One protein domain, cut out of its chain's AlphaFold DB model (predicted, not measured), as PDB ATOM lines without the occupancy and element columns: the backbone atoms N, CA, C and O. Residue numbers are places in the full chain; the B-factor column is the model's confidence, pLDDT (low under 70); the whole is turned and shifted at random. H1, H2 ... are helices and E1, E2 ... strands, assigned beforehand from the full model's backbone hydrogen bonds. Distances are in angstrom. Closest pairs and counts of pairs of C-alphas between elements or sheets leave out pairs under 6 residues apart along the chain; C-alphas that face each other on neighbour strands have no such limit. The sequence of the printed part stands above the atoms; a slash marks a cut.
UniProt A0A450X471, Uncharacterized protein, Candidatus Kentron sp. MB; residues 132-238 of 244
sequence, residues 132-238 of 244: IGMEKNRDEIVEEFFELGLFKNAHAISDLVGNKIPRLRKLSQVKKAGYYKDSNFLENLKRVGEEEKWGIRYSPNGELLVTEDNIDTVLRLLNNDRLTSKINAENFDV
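What this domain is: This is residues 132 to 238 of the 244 residues of an uncharacterized protein of Candidatus Kentron sp. MB (UniProt A0A450X471). Five helices make a small body round the short helix H5, which is near the middle with H3 side by side with it; the helical hairpin of H1 and H2 packs on one side, H1 on H3, and H4 is near H5 on another side. At the end far from H1, the two-stranded hairpin of E1 and E2 reaches outward, and its turn, residues 229 to 234, sticks out free. The printed part has 107 residues with five named helices and then two named strands, in the order H1 H2 H3 H4 H5 E1 E2; the sheet is E1 - E2, antiparallel, and the class is mostly helix. The whole is compact, with a radius of gyration of the C-alphas of 13.7 A and spans of 43 by 30 by 25 A.

Where its parts are: H1, residues 132 to 147, begins with C-alpha 132 at (40.101, -7.748, -57.267) and is 23.0 A long. H2 is residues 156 to 161. H3, residues 165 to 177, is 18.3 A long, and H4, residues 183 to 195, is 18.5 A long. H5, residues 215 to 222, begins with C-alpha 215 at (43.654, 11.497, -49.898) and is 10.5 A long. E1, residues 226 to 228, and E2, residues 235 to 237, are each 7.0 A long; C-alpha 237 is at (58.053, 12.621, -51.031).

How they stand to each other: H1 touches H2 with residues 138 to 142 alone, closest at the C-alphas of Asp 139 and Ser 158, 6.8 A apart. They form a helical hairpin, at a shallow tilt of 30 degrees, opposite ways. H1 touches H3 with residues 134 to 141 alone, at a steep tilt of 49 degrees, the same way; the closest C-alphas, of Met 134 and Leu 168, are 6.1 A apart. H3 touches H5 at a shallow tilt of 20 degrees, the same way, with the C-alphas of Val 174 and Leu 222 closest at 6.0 A. Of these three touching pairs two are at a shallow tilt, a packing only just mostly aligned. H2 and H5 are close but not clearly touching, with the C-alphas of Leu 160 and Ile 215 closest at 7.1 A. H4 and H5 are close but not clearly touching; their closest C-alphas, of Leu 189 and Leu 221, are 7.7 A apart. H1 and H4 are apart. The closest C-alphas of H5 and E1, those of Arg 220 and Arg 226, are 7.0 A apart. E1 and E2 form an antiparallel hairpin, with N 227 and O 236 at 2.9 A and N 236 and O 227 at 2.8 A, within hydrogen-bond range. In H1, H2, H3, H4 and H5 every O i to N i+4 pair is within hydrogen-bond range.

The domain as a whole: The two C-alphas farthest apart, of Ile 132 and Ile 231, are 42.8 A apart. The printed part has no cut. The link from H4 to H5 is long, residues 196 to 214, and in it residues 201 to 202 pair with residues 208 to 209, antiparallel. The mean pLDDT of the printed part is 90.9, and no printed residue is under 70.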
ATOM      1  N   ILE A 132      41.123  -7.205 -58.176       72.12
ATOM      2  CA  ILE A 132      40.101  -7.748 -57.267       72.12
ATOM      3  C   ILE A 132      40.721  -8.040 -55.897       72.12
ATOM      4  O   ILE A 132      40.160  -7.633 -54.881       72.12
ATOM      5  N   GLY A 133      41.902  -8.668 -55.858       75.31
ATOM      6  CA  GLY A 133      42.633  -8.894 -54.607       75.31
ATOM      7  C   GLY A 133      42.972  -7.586 -53.882       75.31
ATOM      8  O   GLY A 133      42.764  -7.457 -52.677       75.31
ATOM      9  N   MET A 134      43.403  -6.564 -54.627       77.88
ATOM     10  CA  MET A 134      43.667  -5.231 -54.078       77.88
ATOM     11  C   MET A 134      42.402  -4.517 -53.572       77.88
ATOM     12  O   MET A 134      42.462  -3.843 -52.546       77.88
ATOM     13  N   GLU A 135      41.264  -4.658 -54.256       83.88
ATOM     14  CA  GLU A 135      39.975  -4.113 -53.806       83.88
ATOM     15  C   GLU A 135      39.498  -4.791 -52.516       83.88
ATOM     16  O   GLU A 135      39.093  -4.100 -51.584       83.88
ATOM     17  N   LYS A 136      39.642  -6.117 -52.401       84.56
ATOM     18  CA  LYS A 136      39.342  -6.832 -51.154       84.56
ATOM     19  C   LYS A 136      40.248  -6.373 -50.006       84.56
ATOM     20  O   LYS A 136      39.759  -6.101 -48.914       84.56
ATOM     21  N   ASN A 137      41.554  -6.232 -50.252       83.50
ATOM     22  CA  ASN A 137      42.479  -5.734 -49.232       83.50
ATOM     23  C   ASN A 137      42.160  -4.285 -48.823       83.50
ATOM     24  O   ASN A 137      42.289  -3.950 -47.648       83.50
ATOM     25  N   ARG A 138      41.717  -3.427 -49.755       91.75
ATOM     26  CA  ARG A 138      41.209  -2.084 -49.425       91.75
ATOM     27  C   ARG A 138      40.065  -2.179 -48.426       91.75
ATOM     28  O   ARG A 138      40.113  -1.474 -47.423       91.75
ATOM     29  N   ASP A 139      39.083  -3.033 -48.687       91.88
ATOM     30  CA  ASP A 139      37.909  -3.164 -47.821       91.88
ATOM     31  C   ASP A 139      38.312  -3.637 -46.414       91.88
ATOM     32  O   ASP A 139      37.884  -3.050 -45.426       91.88
ATOM     33  N   GLU A 140      39.239  -4.595 -46.308       91.88
ATOM     34  CA  GLU A 140      39.796  -5.028 -45.016       91.88
ATOM     35  C   GLU A 140      40.524  -3.898 -44.262       91.88
ATOM     36  O   GLU A 140      40.374  -3.765 -43.050       91.88
ATOM     37  N   ILE A 141      41.320  -3.077 -44.957       93.75
ATOM     38  CA  ILE A 141      42.048  -1.951 -44.343       93.75
ATOM     39  C   ILE A 141      41.081  -0.862 -43.873       93.75
ATOM     40  O   ILE A 141      41.303  -0.235 -42.839       93.75
ATOM     41  N   VAL A 142      40.022  -0.611 -44.640       95.94
ATOM     42  CA  VAL A 142      39.017   0.399 -44.303       95.94
ATOM     43  C   VAL A 142      38.238   0.005 -43.049       95.94
ATOM     44  O   VAL A 142      38.002   0.873 -42.208       95.94
ATOM     45  N   GLU A 143      37.913  -1.276 -42.876       96.06
ATOM     46  CA  GLU A 143      37.317  -1.768 -41.628       96.06
ATOM     47  C   GLU A 143      38.279  -1.614 -40.441       96.06
ATOM     48  O   GLU A 143      37.892  -1.097 -39.397       96.06
ATOM     49  N   GLU A 144      39.565  -1.927 -40.612       94.75
ATOM     50  CA  GLU A 144      40.576  -1.694 -39.570       94.75
ATOM     51  C   GLU A 144      40.683  -0.201 -39.186       94.75
ATOM     52  O   GLU A 144      40.749   0.160 -38.010       94.75
ATOM     53  N   PHE A 145      40.647   0.699 -40.168       95.75
ATOM     54  CA  PHE A 145      40.620   2.143 -39.927       95.75
ATOM     55  C   PHE A 145      39.357   2.615 -39.204       95.75
ATOM     56  O   PHE A 145      39.433   3.553 -38.402       95.75
ATOM     57  N   PHE A 146      38.214   1.992 -39.494       94.62
ATOM     58  CA  PHE A 146      36.952   2.250 -38.814       94.62
ATOM     59  C   PHE A 146      37.020   1.816 -37.346       94.62
ATOM     60  O   PHE A 146      36.704   2.612 -36.463       94.62
ATOM     61  N   GLU A 147      37.502   0.601 -37.076       95.06
ATOM     62  CA  GLU A 147      37.653   0.061 -35.719       95.06
ATOM     63  C   GLU A 147      38.593   0.906 -34.851       95.06
ATOM     64  O   GLU A 147      38.334   1.114 -33.664       95.06
ATOM     65  N   LEU A 148      39.663   1.442 -35.444       93.56
ATOM     66  CA  LEU A 148      40.612   2.319 -34.758       93.56
ATOM     67  C   LEU A 148      40.095   3.752 -34.552       93.56
ATOM     68  O   LEU A 148      40.752   4.534 -33.867       93.56
ATOM     69  N   GLY A 149      38.966   4.129 -35.162       93.69
ATOM     70  CA  GLY A 149      38.468   5.507 -35.130       93.69
ATOM     71  C   GLY A 149      39.450   6.513 -35.741       93.69
ATOM     72  O   GLY A 149      39.486   7.674 -35.339       93.69
ATOM     73  N   LEU A 150      40.290   6.077 -36.689       94.44
ATOM     74  CA  LEU A 150      41.360   6.908 -37.252       94.44
ATOM     75  C   LEU A 150      40.806   8.049 -38.121       94.44
ATOM     76  O   LEU A 150      41.377   9.141 -38.183       94.44
ATOM     77  N   PHE A 151      39.682   7.799 -38.791       95.69
ATOM     78  CA  PHE A 151      39.018   8.736 -39.690       95.69
ATOM     79  C   PHE A 151      37.590   8.995 -39.234       95.69
ATOM     80  O   PHE A 151      36.884   8.065 -38.862       95.69
ATOM     81  N   LYS A 152      37.118  10.236 -39.406       94.75
ATOM     82  CA  LYS A 152      35.715  10.587 -39.114       94.75
ATOM     83  C   LYS A 152      34.722   9.759 -39.940       94.75
ATOM     84  O   LYS A 152      33.604   9.498 -39.513       94.75
ATOM     85  N   ASN A 153      35.110   9.421 -41.169       93.94
ATOM     86  CA  ASN A 153      34.377   8.510 -42.039       93.94
ATOM     87  C   ASN A 153      35.391   7.640 -42.792       93.94
ATOM     88  O   ASN A 153      35.848   8.018 -43.870       93.94
ATOM     89  N   ALA A 154      35.775   6.511 -42.193       93.12
ATOM     90  CA  ALA A 154      36.722   5.575 -42.792       93.12
ATOM     91  C   ALA A 154      36.205   5.018 -44.129       93.12
ATOM     92  O   ALA A 154      36.963   4.964 -45.094       93.12
ATOM     93  N   HIS A 155      34.908   4.713 -44.236       93.62
ATOM     94  CA  HIS A 155      34.299   4.179 -45.461       93.62
ATOM     95  C   HIS A 155      34.401   5.121 -46.668       93.62
ATOM     96  O   HIS A 155      34.450   4.646 -47.799       93.62
ATOM     97  N   ALA A 156      34.546   6.435 -46.457       93.31
ATOM     98  CA  ALA A 156      34.820   7.374 -47.549       93.31
ATOM     99  C   ALA A 156      36.144   7.069 -48.279       93.31
ATOM    100  O   ALA A 156      36.295   7.409 -49.450       93.31
ATOM    101  N   ILE A 157      37.106   6.413 -47.619       94.25
ATOM    102  CA  ILE A 157      38.375   6.010 -48.240       94.25
ATOM    103  C   ILE A 157      38.128   4.998 -49.356       94.25
ATOM    104  O   ILE A 157      38.807   5.077 -50.379       94.25
ATOM    105  N   SER A 158      37.145   4.100 -49.216       93.00
ATOM    106  CA  SER A 158      36.815   3.138 -50.272       93.00
ATOM    107  C   SER A 158      36.410   3.838 -51.566       93.00
ATOM    108  O   SER A 158      36.923   3.490 -52.631       93.00
ATOM    109  N   ASP A 159      35.577   4.876 -51.471       92.50
ATOM    110  CA  ASP A 159      35.128   5.664 -52.624       92.50
ATOM    111  C   ASP A 159      36.269   6.492 -53.231       92.50
ATOM    112  O   ASP A 159      36.448   6.521 -54.451       92.50
ATOM    113  N   LEU A 160      37.078   7.136 -52.383       93.00
ATOM    114  CA  LEU A 160      38.200   7.979 -52.812       93.00
ATOM    115  C   LEU A 160      39.325   7.157 -53.457       93.00
ATOM    116  O   LEU A 160      39.953   7.583 -54.429       93.00
ATOM    117  N   VAL A 161      39.605   5.962 -52.943       89.81
ATOM    118  CA  VAL A 161      40.575   5.036 -53.544       89.81
ATOM    119  C   VAL A 161      39.993   4.410 -54.814       89.81
ATOM    120  O   VAL A 161      40.687   4.314 -55.834       89.81
ATOM    121  N   GLY A 162      38.715   4.027 -54.781       86.19
ATOM    122  CA  GLY A 162      38.013   3.394 -55.888       86.19
ATOM    123  C   GLY A 162      38.745   2.148 -56.386       86.19
ATOM    124  O   GLY A 162      39.243   1.342 -55.600       86.19
ATOM    125  N   ASN A 163      38.841   2.014 -57.710       76.88
ATOM    126  CA  ASN A 163      39.597   0.957 -58.391       76.88
ATOM    127  C   ASN A 163      40.945   1.456 -58.958       76.88
ATOM    128  O   ASN A 163      41.557   0.809 -59.819       76.88
ATOM    129  N   LYS A 164      41.410   2.632 -58.508       78.38
ATOM    130  CA  LYS A 164      42.661   3.240 -58.973       78.38
ATOM    131  C   LYS A 164      43.835   2.463 -58.379       78.38
ATOM    132  O   LYS A 164      44.200   2.649 -57.221       78.38
ATOM    133  N   ILE A 165      44.463   1.629 -59.204       73.88
ATOM    134  CA  ILE A 165      45.590   0.767 -58.820       73.88
ATOM    135  C   ILE A 165      46.687   1.494 -58.009       73.88
ATOM    136  O   ILE A 165      47.088   0.951 -56.981       73.88
ATOM    137  N   PRO A 166      47.155   2.709 -58.374       78.56
ATOM    138  CA  PRO A 166      48.159   3.412 -57.571       78.56
ATOM    139  C   PRO A 166      47.711   3.684 -56.127       78.56
ATOM    140  O   PRO A 166      48.490   3.490 -55.197       78.56
ATOM    141  N   ARG A 167      46.445   4.070 -55.922       85.69
ATOM    142  CA  ARG A 167      45.888   4.333 -54.587       85.69
ATOM    143  C   ARG A 167      45.667   3.046 -53.796       85.69
ATOM    144  O   ARG A 167      46.001   3.010 -52.617       85.69
ATOM    145  N   LEU A 168      45.188   1.986 -54.453       83.12
ATOM    146  CA  LEU A 168      45.051   0.660 -53.838       83.12
ATOM    147  C   LEU A 168      46.395   0.154 -53.288       83.12
ATOM    148  O   LEU A 168      46.474  -0.333 -52.166       83.12
ATOM    149  N   ARG A 169      47.478   0.348 -54.045       80.12
ATOM    150  CA  ARG A 169      48.841  -0.006 -53.620       80.12
ATOM    151  C   ARG A 169      49.325   0.835 -52.452       80.12
ATOM    152  O   ARG A 169      49.840   0.280 -51.487       80.12
ATOM    153  N   LYS A 170      49.130   2.154 -52.522       85.94
ATOM    154  CA  LYS A 170      49.493   3.076 -51.438       85.94
ATOM    155  C   LYS A 170      48.807   2.673 -50.130       85.94
ATOM    156  O   LYS A 170      49.445   2.626 -49.086       85.94
ATOM    157  N   LEU A 171      47.525   2.317 -50.201       90.75
ATOM    158  CA  LEU A 171      46.758   1.846 -49.053       90.75
ATOM    159  C   LEU A 171      47.329   0.537 -48.479       90.75
ATOM    160  O   LEU A 171      47.552   0.444 -47.272       90.75
ATOM    161  N   SER A 172      47.659  -0.437 -49.334       85.75
ATOM    162  CA  SER A 172      48.341  -1.672 -48.919       85.75
ATOM    163  C   SER A 172      49.694  -1.402 -48.244       85.75
ATOM    164  O   SER A 172      50.010  -2.025 -47.230       85.75
ATOM    165  N   GLN A 173      50.480  -0.446 -48.756       85.44
ATOM    166  CA  GLN A 173      51.751  -0.033 -48.150       85.44
ATOM    167  C   GLN A 173      51.543   0.574 -46.758       85.44
ATOM    168  O   GLN A 173      52.253   0.193 -45.829       85.44
ATOM    169  N   VAL A 174      50.526   1.427 -46.579       92.50
ATOM    170  CA  VAL A 174      50.153   1.968 -45.261       92.50
ATOM    171  C   VAL A 174      49.854   0.835 -44.273       92.50
ATOM    172  O   VAL A 174      50.382   0.856 -43.159       92.50
ATOM    173  N   LYS A 175      49.081  -0.188 -44.677       90.69
ATOM    174  CA  LYS A 175      48.808  -1.381 -43.845       90.69
ATOM    175  C   LYS A 175      50.096  -2.107 -43.455       90.69
ATOM    176  O   LYS A 175      50.298  -2.374 -42.274       90.69
ATOM    177  N   LYS A 176      50.970  -2.389 -44.432       85.94
ATOM    178  CA  LYS A 176      52.255  -3.090 -44.232       85.94
ATOM    179  C   LYS A 176      53.187  -2.304 -43.301       85.94
ATOM    180  O   LYS A 176      53.839  -2.897 -42.450       85.94
ATOM    181  N   ALA A 177      53.238  -0.980 -43.444       88.25
ATOM    182  CA  ALA A 177      54.075  -0.107 -42.627       88.25
ATOM    183  C   ALA A 177      53.561   0.036 -41.187       88.25
ATOM    184  O   ALA A 177      54.360   0.116 -40.255       88.25
ATOM    185  N   GLY A 178      52.239   0.078 -41.003       92.44
ATOM    186  CA  GLY A 178      51.590   0.003 -39.694       92.44
ATOM    187  C   GLY A 178      51.804   1.206 -38.766       92.44
ATOM    188  O   GLY A 178      51.362   1.149 -37.623       92.44
ATOM    189  N   TYR A 179      52.435   2.301 -39.216       94.75
ATOM    190  CA  TYR A 179      52.729   3.471 -38.367       94.75
ATOM    191  C   TYR A 179      51.483   4.101 -37.742       94.75
ATOM    192  O   TYR A 179      51.537   4.587 -36.618       94.75
ATOM    193  N   TYR A 180      50.347   4.054 -38.438       94.31
ATOM    194  CA  TYR A 180      49.075   4.582 -37.944       94.31
ATOM    195  C   TYR A 180      48.548   3.862 -36.690       94.31
ATOM    196  O   TYR A 180      47.619   4.357 -36.062       94.31
ATOM    197  N   LYS A 181      49.115   2.707 -36.319       94.44
ATOM    198  CA  LYS A 181      48.775   1.982 -35.087       94.44
ATOM    199  C   LYS A 181      49.485   2.543 -33.853       94.44
ATOM    200  O   LYS A 181      49.116   2.201 -32.735       94.44
ATOM    201  N   ASP A 182      50.512   3.371 -34.043       95.25
ATOM    202  CA  ASP A 182      51.245   4.019 -32.959       95.25
ATOM    203  C   ASP A 182      50.642   5.398 -32.662       95.25
ATOM    204  O   ASP A 182      50.719   6.326 -33.473       95.25
ATOM    205  N   SER A 183      50.072   5.558 -31.467       92.62
ATOM    206  CA  SER A 183      49.496   6.828 -31.021       92.62
ATOM    207  C   SER A 183      50.518   7.969 -31.023       92.62
ATOM    208  O   SER A 183      50.176   9.087 -31.405       92.62
ATOM    209  N   ASN A 184      51.786   7.699 -30.684       95.25
ATOM    210  CA  ASN A 184      52.832   8.726 -30.703       95.25
ATOM    211  C   ASN A 184      53.122   9.197 -32.129       95.25
ATOM    212  O   ASN A 184      53.424  10.371 -32.355       95.25
ATOM    213  N   PHE A 185      53.053   8.288 -33.103       95.69
ATOM    214  CA  PHE A 185      53.207   8.642 -34.508       95.69
ATOM    215  C   PHE A 185      52.069   9.561 -34.961       95.69
ATOM    216  O   PHE A 185      52.338  10.595 -35.569       95.69
ATOM    217  N   LEU A 186      50.818   9.237 -34.621       94.31
ATOM    218  CA  LEU A 186      49.653  10.050 -34.988       94.31
ATOM    219  C   LEU A 186      49.664  11.440 -34.337       94.31
ATOM    220  O   LEU A 186      49.367  12.433 -35.005       94.31
ATOM    221  N   GLU A 187      50.046  11.534 -33.062       93.31
ATOM    222  CA  GLU A 187      50.191  12.819 -32.367       93.31
ATOM    223  C   GLU A 187      51.272  13.692 -33.013       93.31
ATOM    224  O   GLU A 187      51.047  14.875 -33.288       93.31
ATOM    225  N   ASN A 188      52.431  13.103 -33.326       94.69
ATOM    226  CA  ASN A 188      53.501  13.813 -34.022       94.69
ATOM    227  C   ASN A 188      53.096  14.215 -35.441       94.69
ATOM    228  O   ASN A 188      53.394  15.334 -35.856       94.69
ATOM    229  N   LEU A 189      52.393  13.345 -36.166       94.69
ATOM    230  CA  LEU A 189      51.879  13.635 -37.501       94.69
ATOM    231  C   LEU A 189      50.945  14.848 -37.479       94.69
ATOM    232  O   LEU A 189      51.070  15.725 -38.331       94.69
ATOM    233  N   LYS A 190      50.047  14.927 -36.492       93.19
ATOM    234  CA  LYS A 190      49.154  16.075 -36.330       93.19
ATOM    235  C   LYS A 190      49.936  17.359 -36.079       93.19
ATOM    236  O   LYS A 190      49.751  18.334 -36.802       93.19
ATOM    237  N   ARG A 191      50.845  17.339 -35.101       93.88
ATOM    238  CA  ARG A 191      51.657  18.504 -34.731       93.88
ATOM    239  C   ARG A 191      52.492  19.011 -35.911       93.88
ATOM    240  O   ARG A 191      52.402  20.180 -36.269       93.88
ATOM    241  N   VAL A 192      53.267  18.129 -36.541       92.94
ATOM    242  CA  VAL A 192      54.143  18.496 -37.665       92.94
ATOM    243  C   VAL A 192      53.321  18.889 -38.891       92.94
ATOM    244  O   VAL A 192      53.656  19.852 -39.572       92.94
ATOM    245  N   GLY A 193      52.212  18.200 -39.165       91.00
ATOM    246  CA  GLY A 193      51.341  18.530 -40.290       91.00
ATOM    247  C   GLY A 193      50.693  19.913 -40.182       91.00
ATOM    248  O   GLY A 193      50.498  20.567 -41.210       91.00
ATOM    249  N   GLU A 194      50.394  20.372 -38.963       90.38
ATOM    250  CA  GLU A 194      49.923  21.734 -38.681       90.38
ATOM    251  C   GLU A 194      51.052  22.772 -38.817       90.38
ATOM    252  O   GLU A 194      50.856  23.793 -39.482       90.38
ATOM    253  N   GLU A 195      52.235  22.496 -38.252       92.12
ATOM    254  CA  GLU A 195      53.428  23.356 -38.343       92.12
ATOM    255  C   GLU A 195      53.854  23.589 -39.807       92.12
ATOM    256  O   GLU A 195      54.038  24.729 -40.241       92.12
ATOM    257  N   GLU A 196      53.920  22.514 -40.593       91.19
ATOM    258  CA  GLU A 196      54.393  22.504 -41.982       91.19
ATOM    259  C   GLU A 196      53.272  22.719 -43.017       91.19
ATOM    260  O   GLU A 196      53.513  22.713 -44.227       91.19
ATOM    261  N   LYS A 197      52.024  22.914 -42.565       91.50
ATOM    262  CA  LYS A 197      50.842  23.181 -43.408       91.50
ATOM    263  C   LYS A 197      50.636  22.152 -44.525       91.50
ATOM    264  O   LYS A 197      50.313  22.505 -45.659       91.50
ATOM    265  N   TRP A 198      50.745  20.864 -44.209       91.12
ATOM    266  CA  TRP A 198      50.641  19.773 -45.191       91.12
ATOM    267  C   TRP A 198      49.241  19.554 -45.792       91.12
ATOM    268  O   TRP A 198      49.049  18.622 -46.565       91.12
ATOM    269  N   GLY A 199      48.253  20.385 -45.456       88.00
ATOM    270  CA  GLY A 199      46.903  20.305 -46.029       88.00
ATOM    271  C   GLY A 199      46.045  19.157 -45.485       88.00
ATOM    272  O   GLY A 199      44.931  18.941 -45.969       88.00
ATOM    273  N   ILE A 200      46.522  18.442 -44.462       92.25
ATOM    274  CA  ILE A 200      45.721  17.474 -43.711       92.25
ATOM    275  C   ILE A 200      44.731  18.196 -42.797       92.25
ATOM    276  O   ILE A 200      44.986  19.300 -42.317       92.25
ATOM    277  N   ARG A 201      43.564  17.587 -42.593       92.31
ATOM    278  CA  ARG A 201      42.466  18.170 -41.820       92.31
ATOM    279  C   ARG A 201      42.015  17.176 -40.765       92.31
ATOM    280  O   ARG A 201      41.964  15.978 -41.038       92.31
ATOM    281  N   TYR A 202      41.641  17.688 -39.600       93.75
ATOM    282  CA  TYR A 202      41.169  16.890 -38.474       93.75
ATOM    283  C   TYR A 202      39.759  17.312 -38.058       93.75
ATOM    284  O   TYR A 202      39.375  18.476 -38.201       93.75
ATOM    285  N   SER A 203      38.977  16.362 -37.553       92.62
ATOM    286  CA  SER A 203      37.702  16.621 -36.898       92.62
ATOM    287  C   SER A 203      37.941  17.306 -35.541       92.62
ATOM    288  O   SER A 203      39.048  17.232 -34.998       92.62
ATOM    289  N   PRO A 204      36.914  17.935 -34.937       88.50
ATOM    290  CA  PRO A 204      37.014  18.455 -33.570       88.50
ATOM    291  C   PRO A 204      37.421  17.393 -32.536       88.50
ATOM    292  O   PRO A 204      38.007  17.736 -31.514       88.50
ATOM    293  N   ASN A 205      37.151  16.116 -32.824       85.69
ATOM    294  CA  ASN A 205      37.479  14.980 -31.966       85.69
ATOM    295  C   ASN A 205      38.873  14.392 -32.253       85.69
ATOM    296  O   ASN A 205      39.273  13.437 -31.598       85.69
ATOM    297  N   GLY A 206      39.624  14.955 -33.209       88.00
ATOM    298  CA  GLY A 206      40.988  14.528 -33.536       88.00
ATOM    299  C   GLY A 206      41.105  13.471 -34.638       88.00
ATOM    300  O   GLY A 206      42.217  13.047 -34.929       88.00
ATOM    301  N   GLU A 207      40.006  13.089 -35.286       93.94
ATOM    302  CA  GLU A 207      40.000  12.088 -36.363       93.94
ATOM    303  C   GLU A 207      40.409  12.719 -37.703       93.94
ATOM    304  O   GLU A 207      40.093  13.881 -37.965       93.94
ATOM    305  N   LEU A 208      41.046  11.967 -38.600       95.06
ATOM    306  CA  LEU A 208      41.412  12.466 -39.929       95.06
ATOM    307  C   LEU A 208      40.179  12.710 -40.818       95.06
ATOM    308  O   LEU A 208      39.232  11.918 -40.860       95.06
ATOM    309  N   LEU A 209      40.212  13.812 -41.572       94.75
ATOM    310  CA  LEU A 209      39.223  14.169 -42.591       94.75
ATOM    311  C   LEU A 209      39.831  14.008 -43.987       94.75
ATOM    312  O   LEU A 209      40.752  14.738 -44.369       94.75
ATOM    313  N   VAL A 210      39.269  13.087 -44.762       94.31
ATOM    314  CA  VAL A 210      39.690  12.798 -46.137       94.31
ATOM    315  C   VAL A 210      38.705  13.349 -47.162       94.31
ATOM    316  O   VAL A 210      37.496  13.393 -46.947       94.31
ATOM    317  N   THR A 211      39.261  13.788 -48.283       93.69
ATOM    318  CA  THR A 211      38.599  14.338 -49.466       93.69
ATOM    319  C   THR A 211      39.412  13.937 -50.695       93.69
ATOM    320  O   THR A 211      40.571  13.540 -50.564       93.69
ATOM    321  N   GLU A 212      38.847  14.081 -51.893       92.06
ATOM    322  CA  GLU A 212      39.571  13.766 -53.133       92.06
ATOM    323  C   GLU A 212      40.864  14.586 -53.284       92.06
ATOM    324  O   GLU A 212      41.852  14.068 -53.796       92.06
ATOM    325  N   ASP A 213      40.894  15.812 -52.753       92.00
ATOM    326  CA  ASP A 213      42.045  16.715 -52.856       92.00
ATOM    327  C   ASP A 213      43.218  16.331 -51.940       92.00
ATOM    328  O   ASP A 213      44.352  16.727 -52.200       92.00
ATOM    329  N   ASN A 214      42.968  15.606 -50.840       93.12
ATOM    330  CA  ASN A 214      43.988  15.346 -49.815       93.12
ATOM    331  C   ASN A 214      44.268  13.861 -49.550       93.12
ATOM    332  O   ASN A 214      45.209  13.559 -48.814       93.12
ATOM    333  N   ILE A 215      43.502  12.938 -50.141       93.88
ATOM    334  CA  ILE A 215      43.654  11.497 -49.898       93.88
ATOM    335  C   ILE A 215      45.072  11.003 -50.204       93.88
ATOM    336  O   ILE A 215      45.655  10.274 -49.404       93.88
ATOM    337  N   ASP A 216      45.670  11.454 -51.307       92.69
ATOM    338  CA  ASP A 216      47.014  11.024 -51.703       92.69
ATOM    339  C   ASP A 216      48.078  11.510 -50.704       92.69
ATOM    340  O   ASP A 216      48.987  10.760 -50.341       92.69
ATOM    341  N   THR A 217      47.942  12.737 -50.191       94.56
ATOM    342  CA  THR A 217      48.818  13.271 -49.141       94.56
ATOM    343  C   THR A 217      48.643  12.510 -47.835       94.56
ATOM    344  O   THR A 217      49.633  12.123 -47.222       94.56
ATOM    345  N   VAL A 218      47.402  12.244 -47.422       95.31
ATOM    346  CA  VAL A 218      47.126  11.497 -46.190       95.31
ATOM    347  C   VAL A 218      47.751  10.102 -46.249       95.31
ATOM    348  O   VAL A 218      48.466   9.726 -45.323       95.31
ATOM    349  N   LEU A 219      47.570   9.362 -47.347       94.44
ATOM    350  CA  LEU A 219      48.160   8.028 -47.498       94.44
ATOM    351  C   LEU A 219      49.699   8.069 -47.513       94.44
ATOM    352  O   LEU A 219      50.328   7.228 -46.876       94.44
ATOM    353  N   ARG A 220      50.321   9.061 -48.170       94.19
ATOM    354  CA  ARG A 220      51.788   9.263 -48.123       94.19
ATOM    355  C   ARG A 220      52.288   9.484 -46.697       94.19
ATOM    356  O   ARG A 220      53.282   8.891 -46.283       94.19
ATOM    357  N   LEU A 221      51.596  10.329 -45.941       94.81
ATOM    358  CA  LEU A 221      51.993  10.663 -44.579       94.81
ATOM    359  C   LEU A 221      51.805   9.482 -43.625       94.81
ATOM    360  O   LEU A 221      52.715   9.193 -42.857       94.81
ATOM    361  N   LEU A 222      50.694   8.744 -43.724       95.25
ATOM    362  CA  LEU A 222      50.477   7.524 -42.936       95.25
ATOM    363  C   LEU A 222      51.476   6.413 -43.275       95.25
ATOM    364  O   LEU A 222      51.796   5.591 -42.418       95.25
ATOM    365  N   ASN A 223      52.003   6.402 -44.501       93.94
ATOM    366  CA  ASN A 223      53.083   5.502 -44.877       93.94
ATOM    367  C   ASN A 223      54.454   5.988 -44.380       93.94
ATOM    368  O   ASN A 223      55.402   5.213 -44.415       93.94
ATOM    369  N   ASN A 224      54.586   7.231 -43.898       93.56
ATOM    370  CA  ASN A 224      55.853   7.900 -43.578       93.56
ATOM    371  C   ASN A 224      56.771   8.061 -44.809       93.56
ATOM    372  O   ASN A 224      57.927   7.634 -44.803       93.56
ATOM    373  N   ASP A 225      56.222   8.579 -45.910       92.94
ATOM    374  CA  ASP A 225      56.938   8.790 -47.184       92.94
ATOM    375  C   ASP A 225      57.537  10.191 -47.341       92.94
ATOM    376  O   ASP A 225      58.290  10.438 -48.278       92.94
ATOM    377  N   ARG A 226      57.207  11.121 -46.441       92.88
ATOM    378  CA  ARG A 226      57.737  12.482 -46.478       92.88
ATOM    379  C   ARG A 226      58.977  12.576 -45.604       92.88
ATOM    380  O   ARG A 226      58.881  12.453 -44.386       92.88
ATOM    381  N   LEU A 227      60.131  12.793 -46.224       90.94
ATOM    382  CA  LEU A 227      61.430  12.813 -45.559       90.94
ATOM    383  C   LEU A 227      62.113  14.167 -45.727       90.94
ATOM    384  O   LEU A 227      62.030  14.787 -46.783       90.94
ATOM    385  N   THR A 228      62.851  14.580 -44.699       91.00
ATOM    386  CA  THR A 228      63.692  15.781 -44.730       91.00
ATOM    387  C   THR A 228      65.162  15.385 -44.789       91.00
ATOM    388  O   THR A 228      65.653  14.615 -43.957       91.00
ATOM    389  N   SER A 229      65.888  15.927 -45.762       90.88
ATOM    390  CA  SER A 229      67.329  15.726 -45.900       90.88
ATOM    391  C   SER A 229      68.089  16.408 -44.765       90.88
ATOM    392  O   SER A 229      67.937  17.600 -44.514       90.88
ATOM    393  N   LYS A 230      68.991  15.672 -44.108       91.75
ATOM    394  CA  LYS A 230      69.866  16.238 -43.065       91.75
ATOM    395  C   LYS A 230      70.959  17.161 -43.616       91.75
ATOM    396  O   LYS A 230      71.596  17.855 -42.832       91.75
ATOM    397  N   ILE A 231      71.211  17.139 -44.927       94.12
ATOM    398  CA  ILE A 231      72.310  17.890 -45.552       94.12
ATOM    399  C   ILE A 231      71.864  19.313 -45.886       94.12
ATOM    400  O   ILE A 231      72.571  20.268 -45.581       94.12
ATOM    401  N   ASN A 232      70.693  19.449 -46.510       94.44
ATOM    402  CA  ASN A 232      70.189  20.721 -47.032       94.44
ATOM    403  C   ASN A 232      68.794  21.097 -46.506       94.44
ATOM    404  O   ASN A 232      68.263  22.119 -46.923       94.44
ATOM    405  N   ALA A 233      68.214  20.305 -45.596       92.31
ATOM    406  CA  ALA A 233      66.869  20.514 -45.050       92.31
ATOM    407  C   ALA A 233      65.744  20.535 -46.106       92.31
ATOM    408  O   ALA A 233      64.645  21.007 -45.828       92.31
ATOM    409  N   GLU A 234      65.988  20.000 -47.306       92.56
ATOM    410  CA  GLU A 234      64.951  19.854 -48.329       92.56
ATOM    411  C   GLU A 234      64.014  18.688 -48.008       92.56
ATOM    412  O   GLU A 234      64.429  17.672 -47.442       92.56
ATOM    413  N   ASN A 235      62.750  18.841 -48.400       91.56
ATOM    414  CA  ASN A 235      61.704  17.852 -48.191       91.56
ATOM    415  C   ASN A 235      61.436  17.072 -49.478       91.56
ATOM    416  O   ASN A 235      61.307  17.657 -50.553       91.56
ATOM    417  N   PHE A 236      61.287  15.760 -49.341       90.88
ATOM    418  CA  PHE A 236      61.041  14.836 -50.439       90.88
ATOM    419  C   PHE A 236      59.862  13.942 -50.095       90.88
ATOM    420  O   PHE A 236      59.803  13.390 -48.997       90.88
ATOM    421  N   ASP A 237      58.956  13.763 -51.050       91.12
ATOM    422  CA  ASP A 237      58.053  12.621 -51.031       91.12
ATOM    423  C   ASP A 237      58.758  11.492 -51.784       91.12
ATOM    424  O   ASP A 237      59.050  11.622 -52.974       91.12
ATOM    425  N   VAL A 238      59.071  10.407 -51.079       85.44
ATOM    426  CA  VAL A 238      59.732   9.236 -51.659       85.44
ATOM    427  C   VAL A 238      58.731   8.107 -51.847       85.44
ATOM    428  O   VAL A 238      57.826   7.922 -51.035       85.44
TER     429      VAL A 238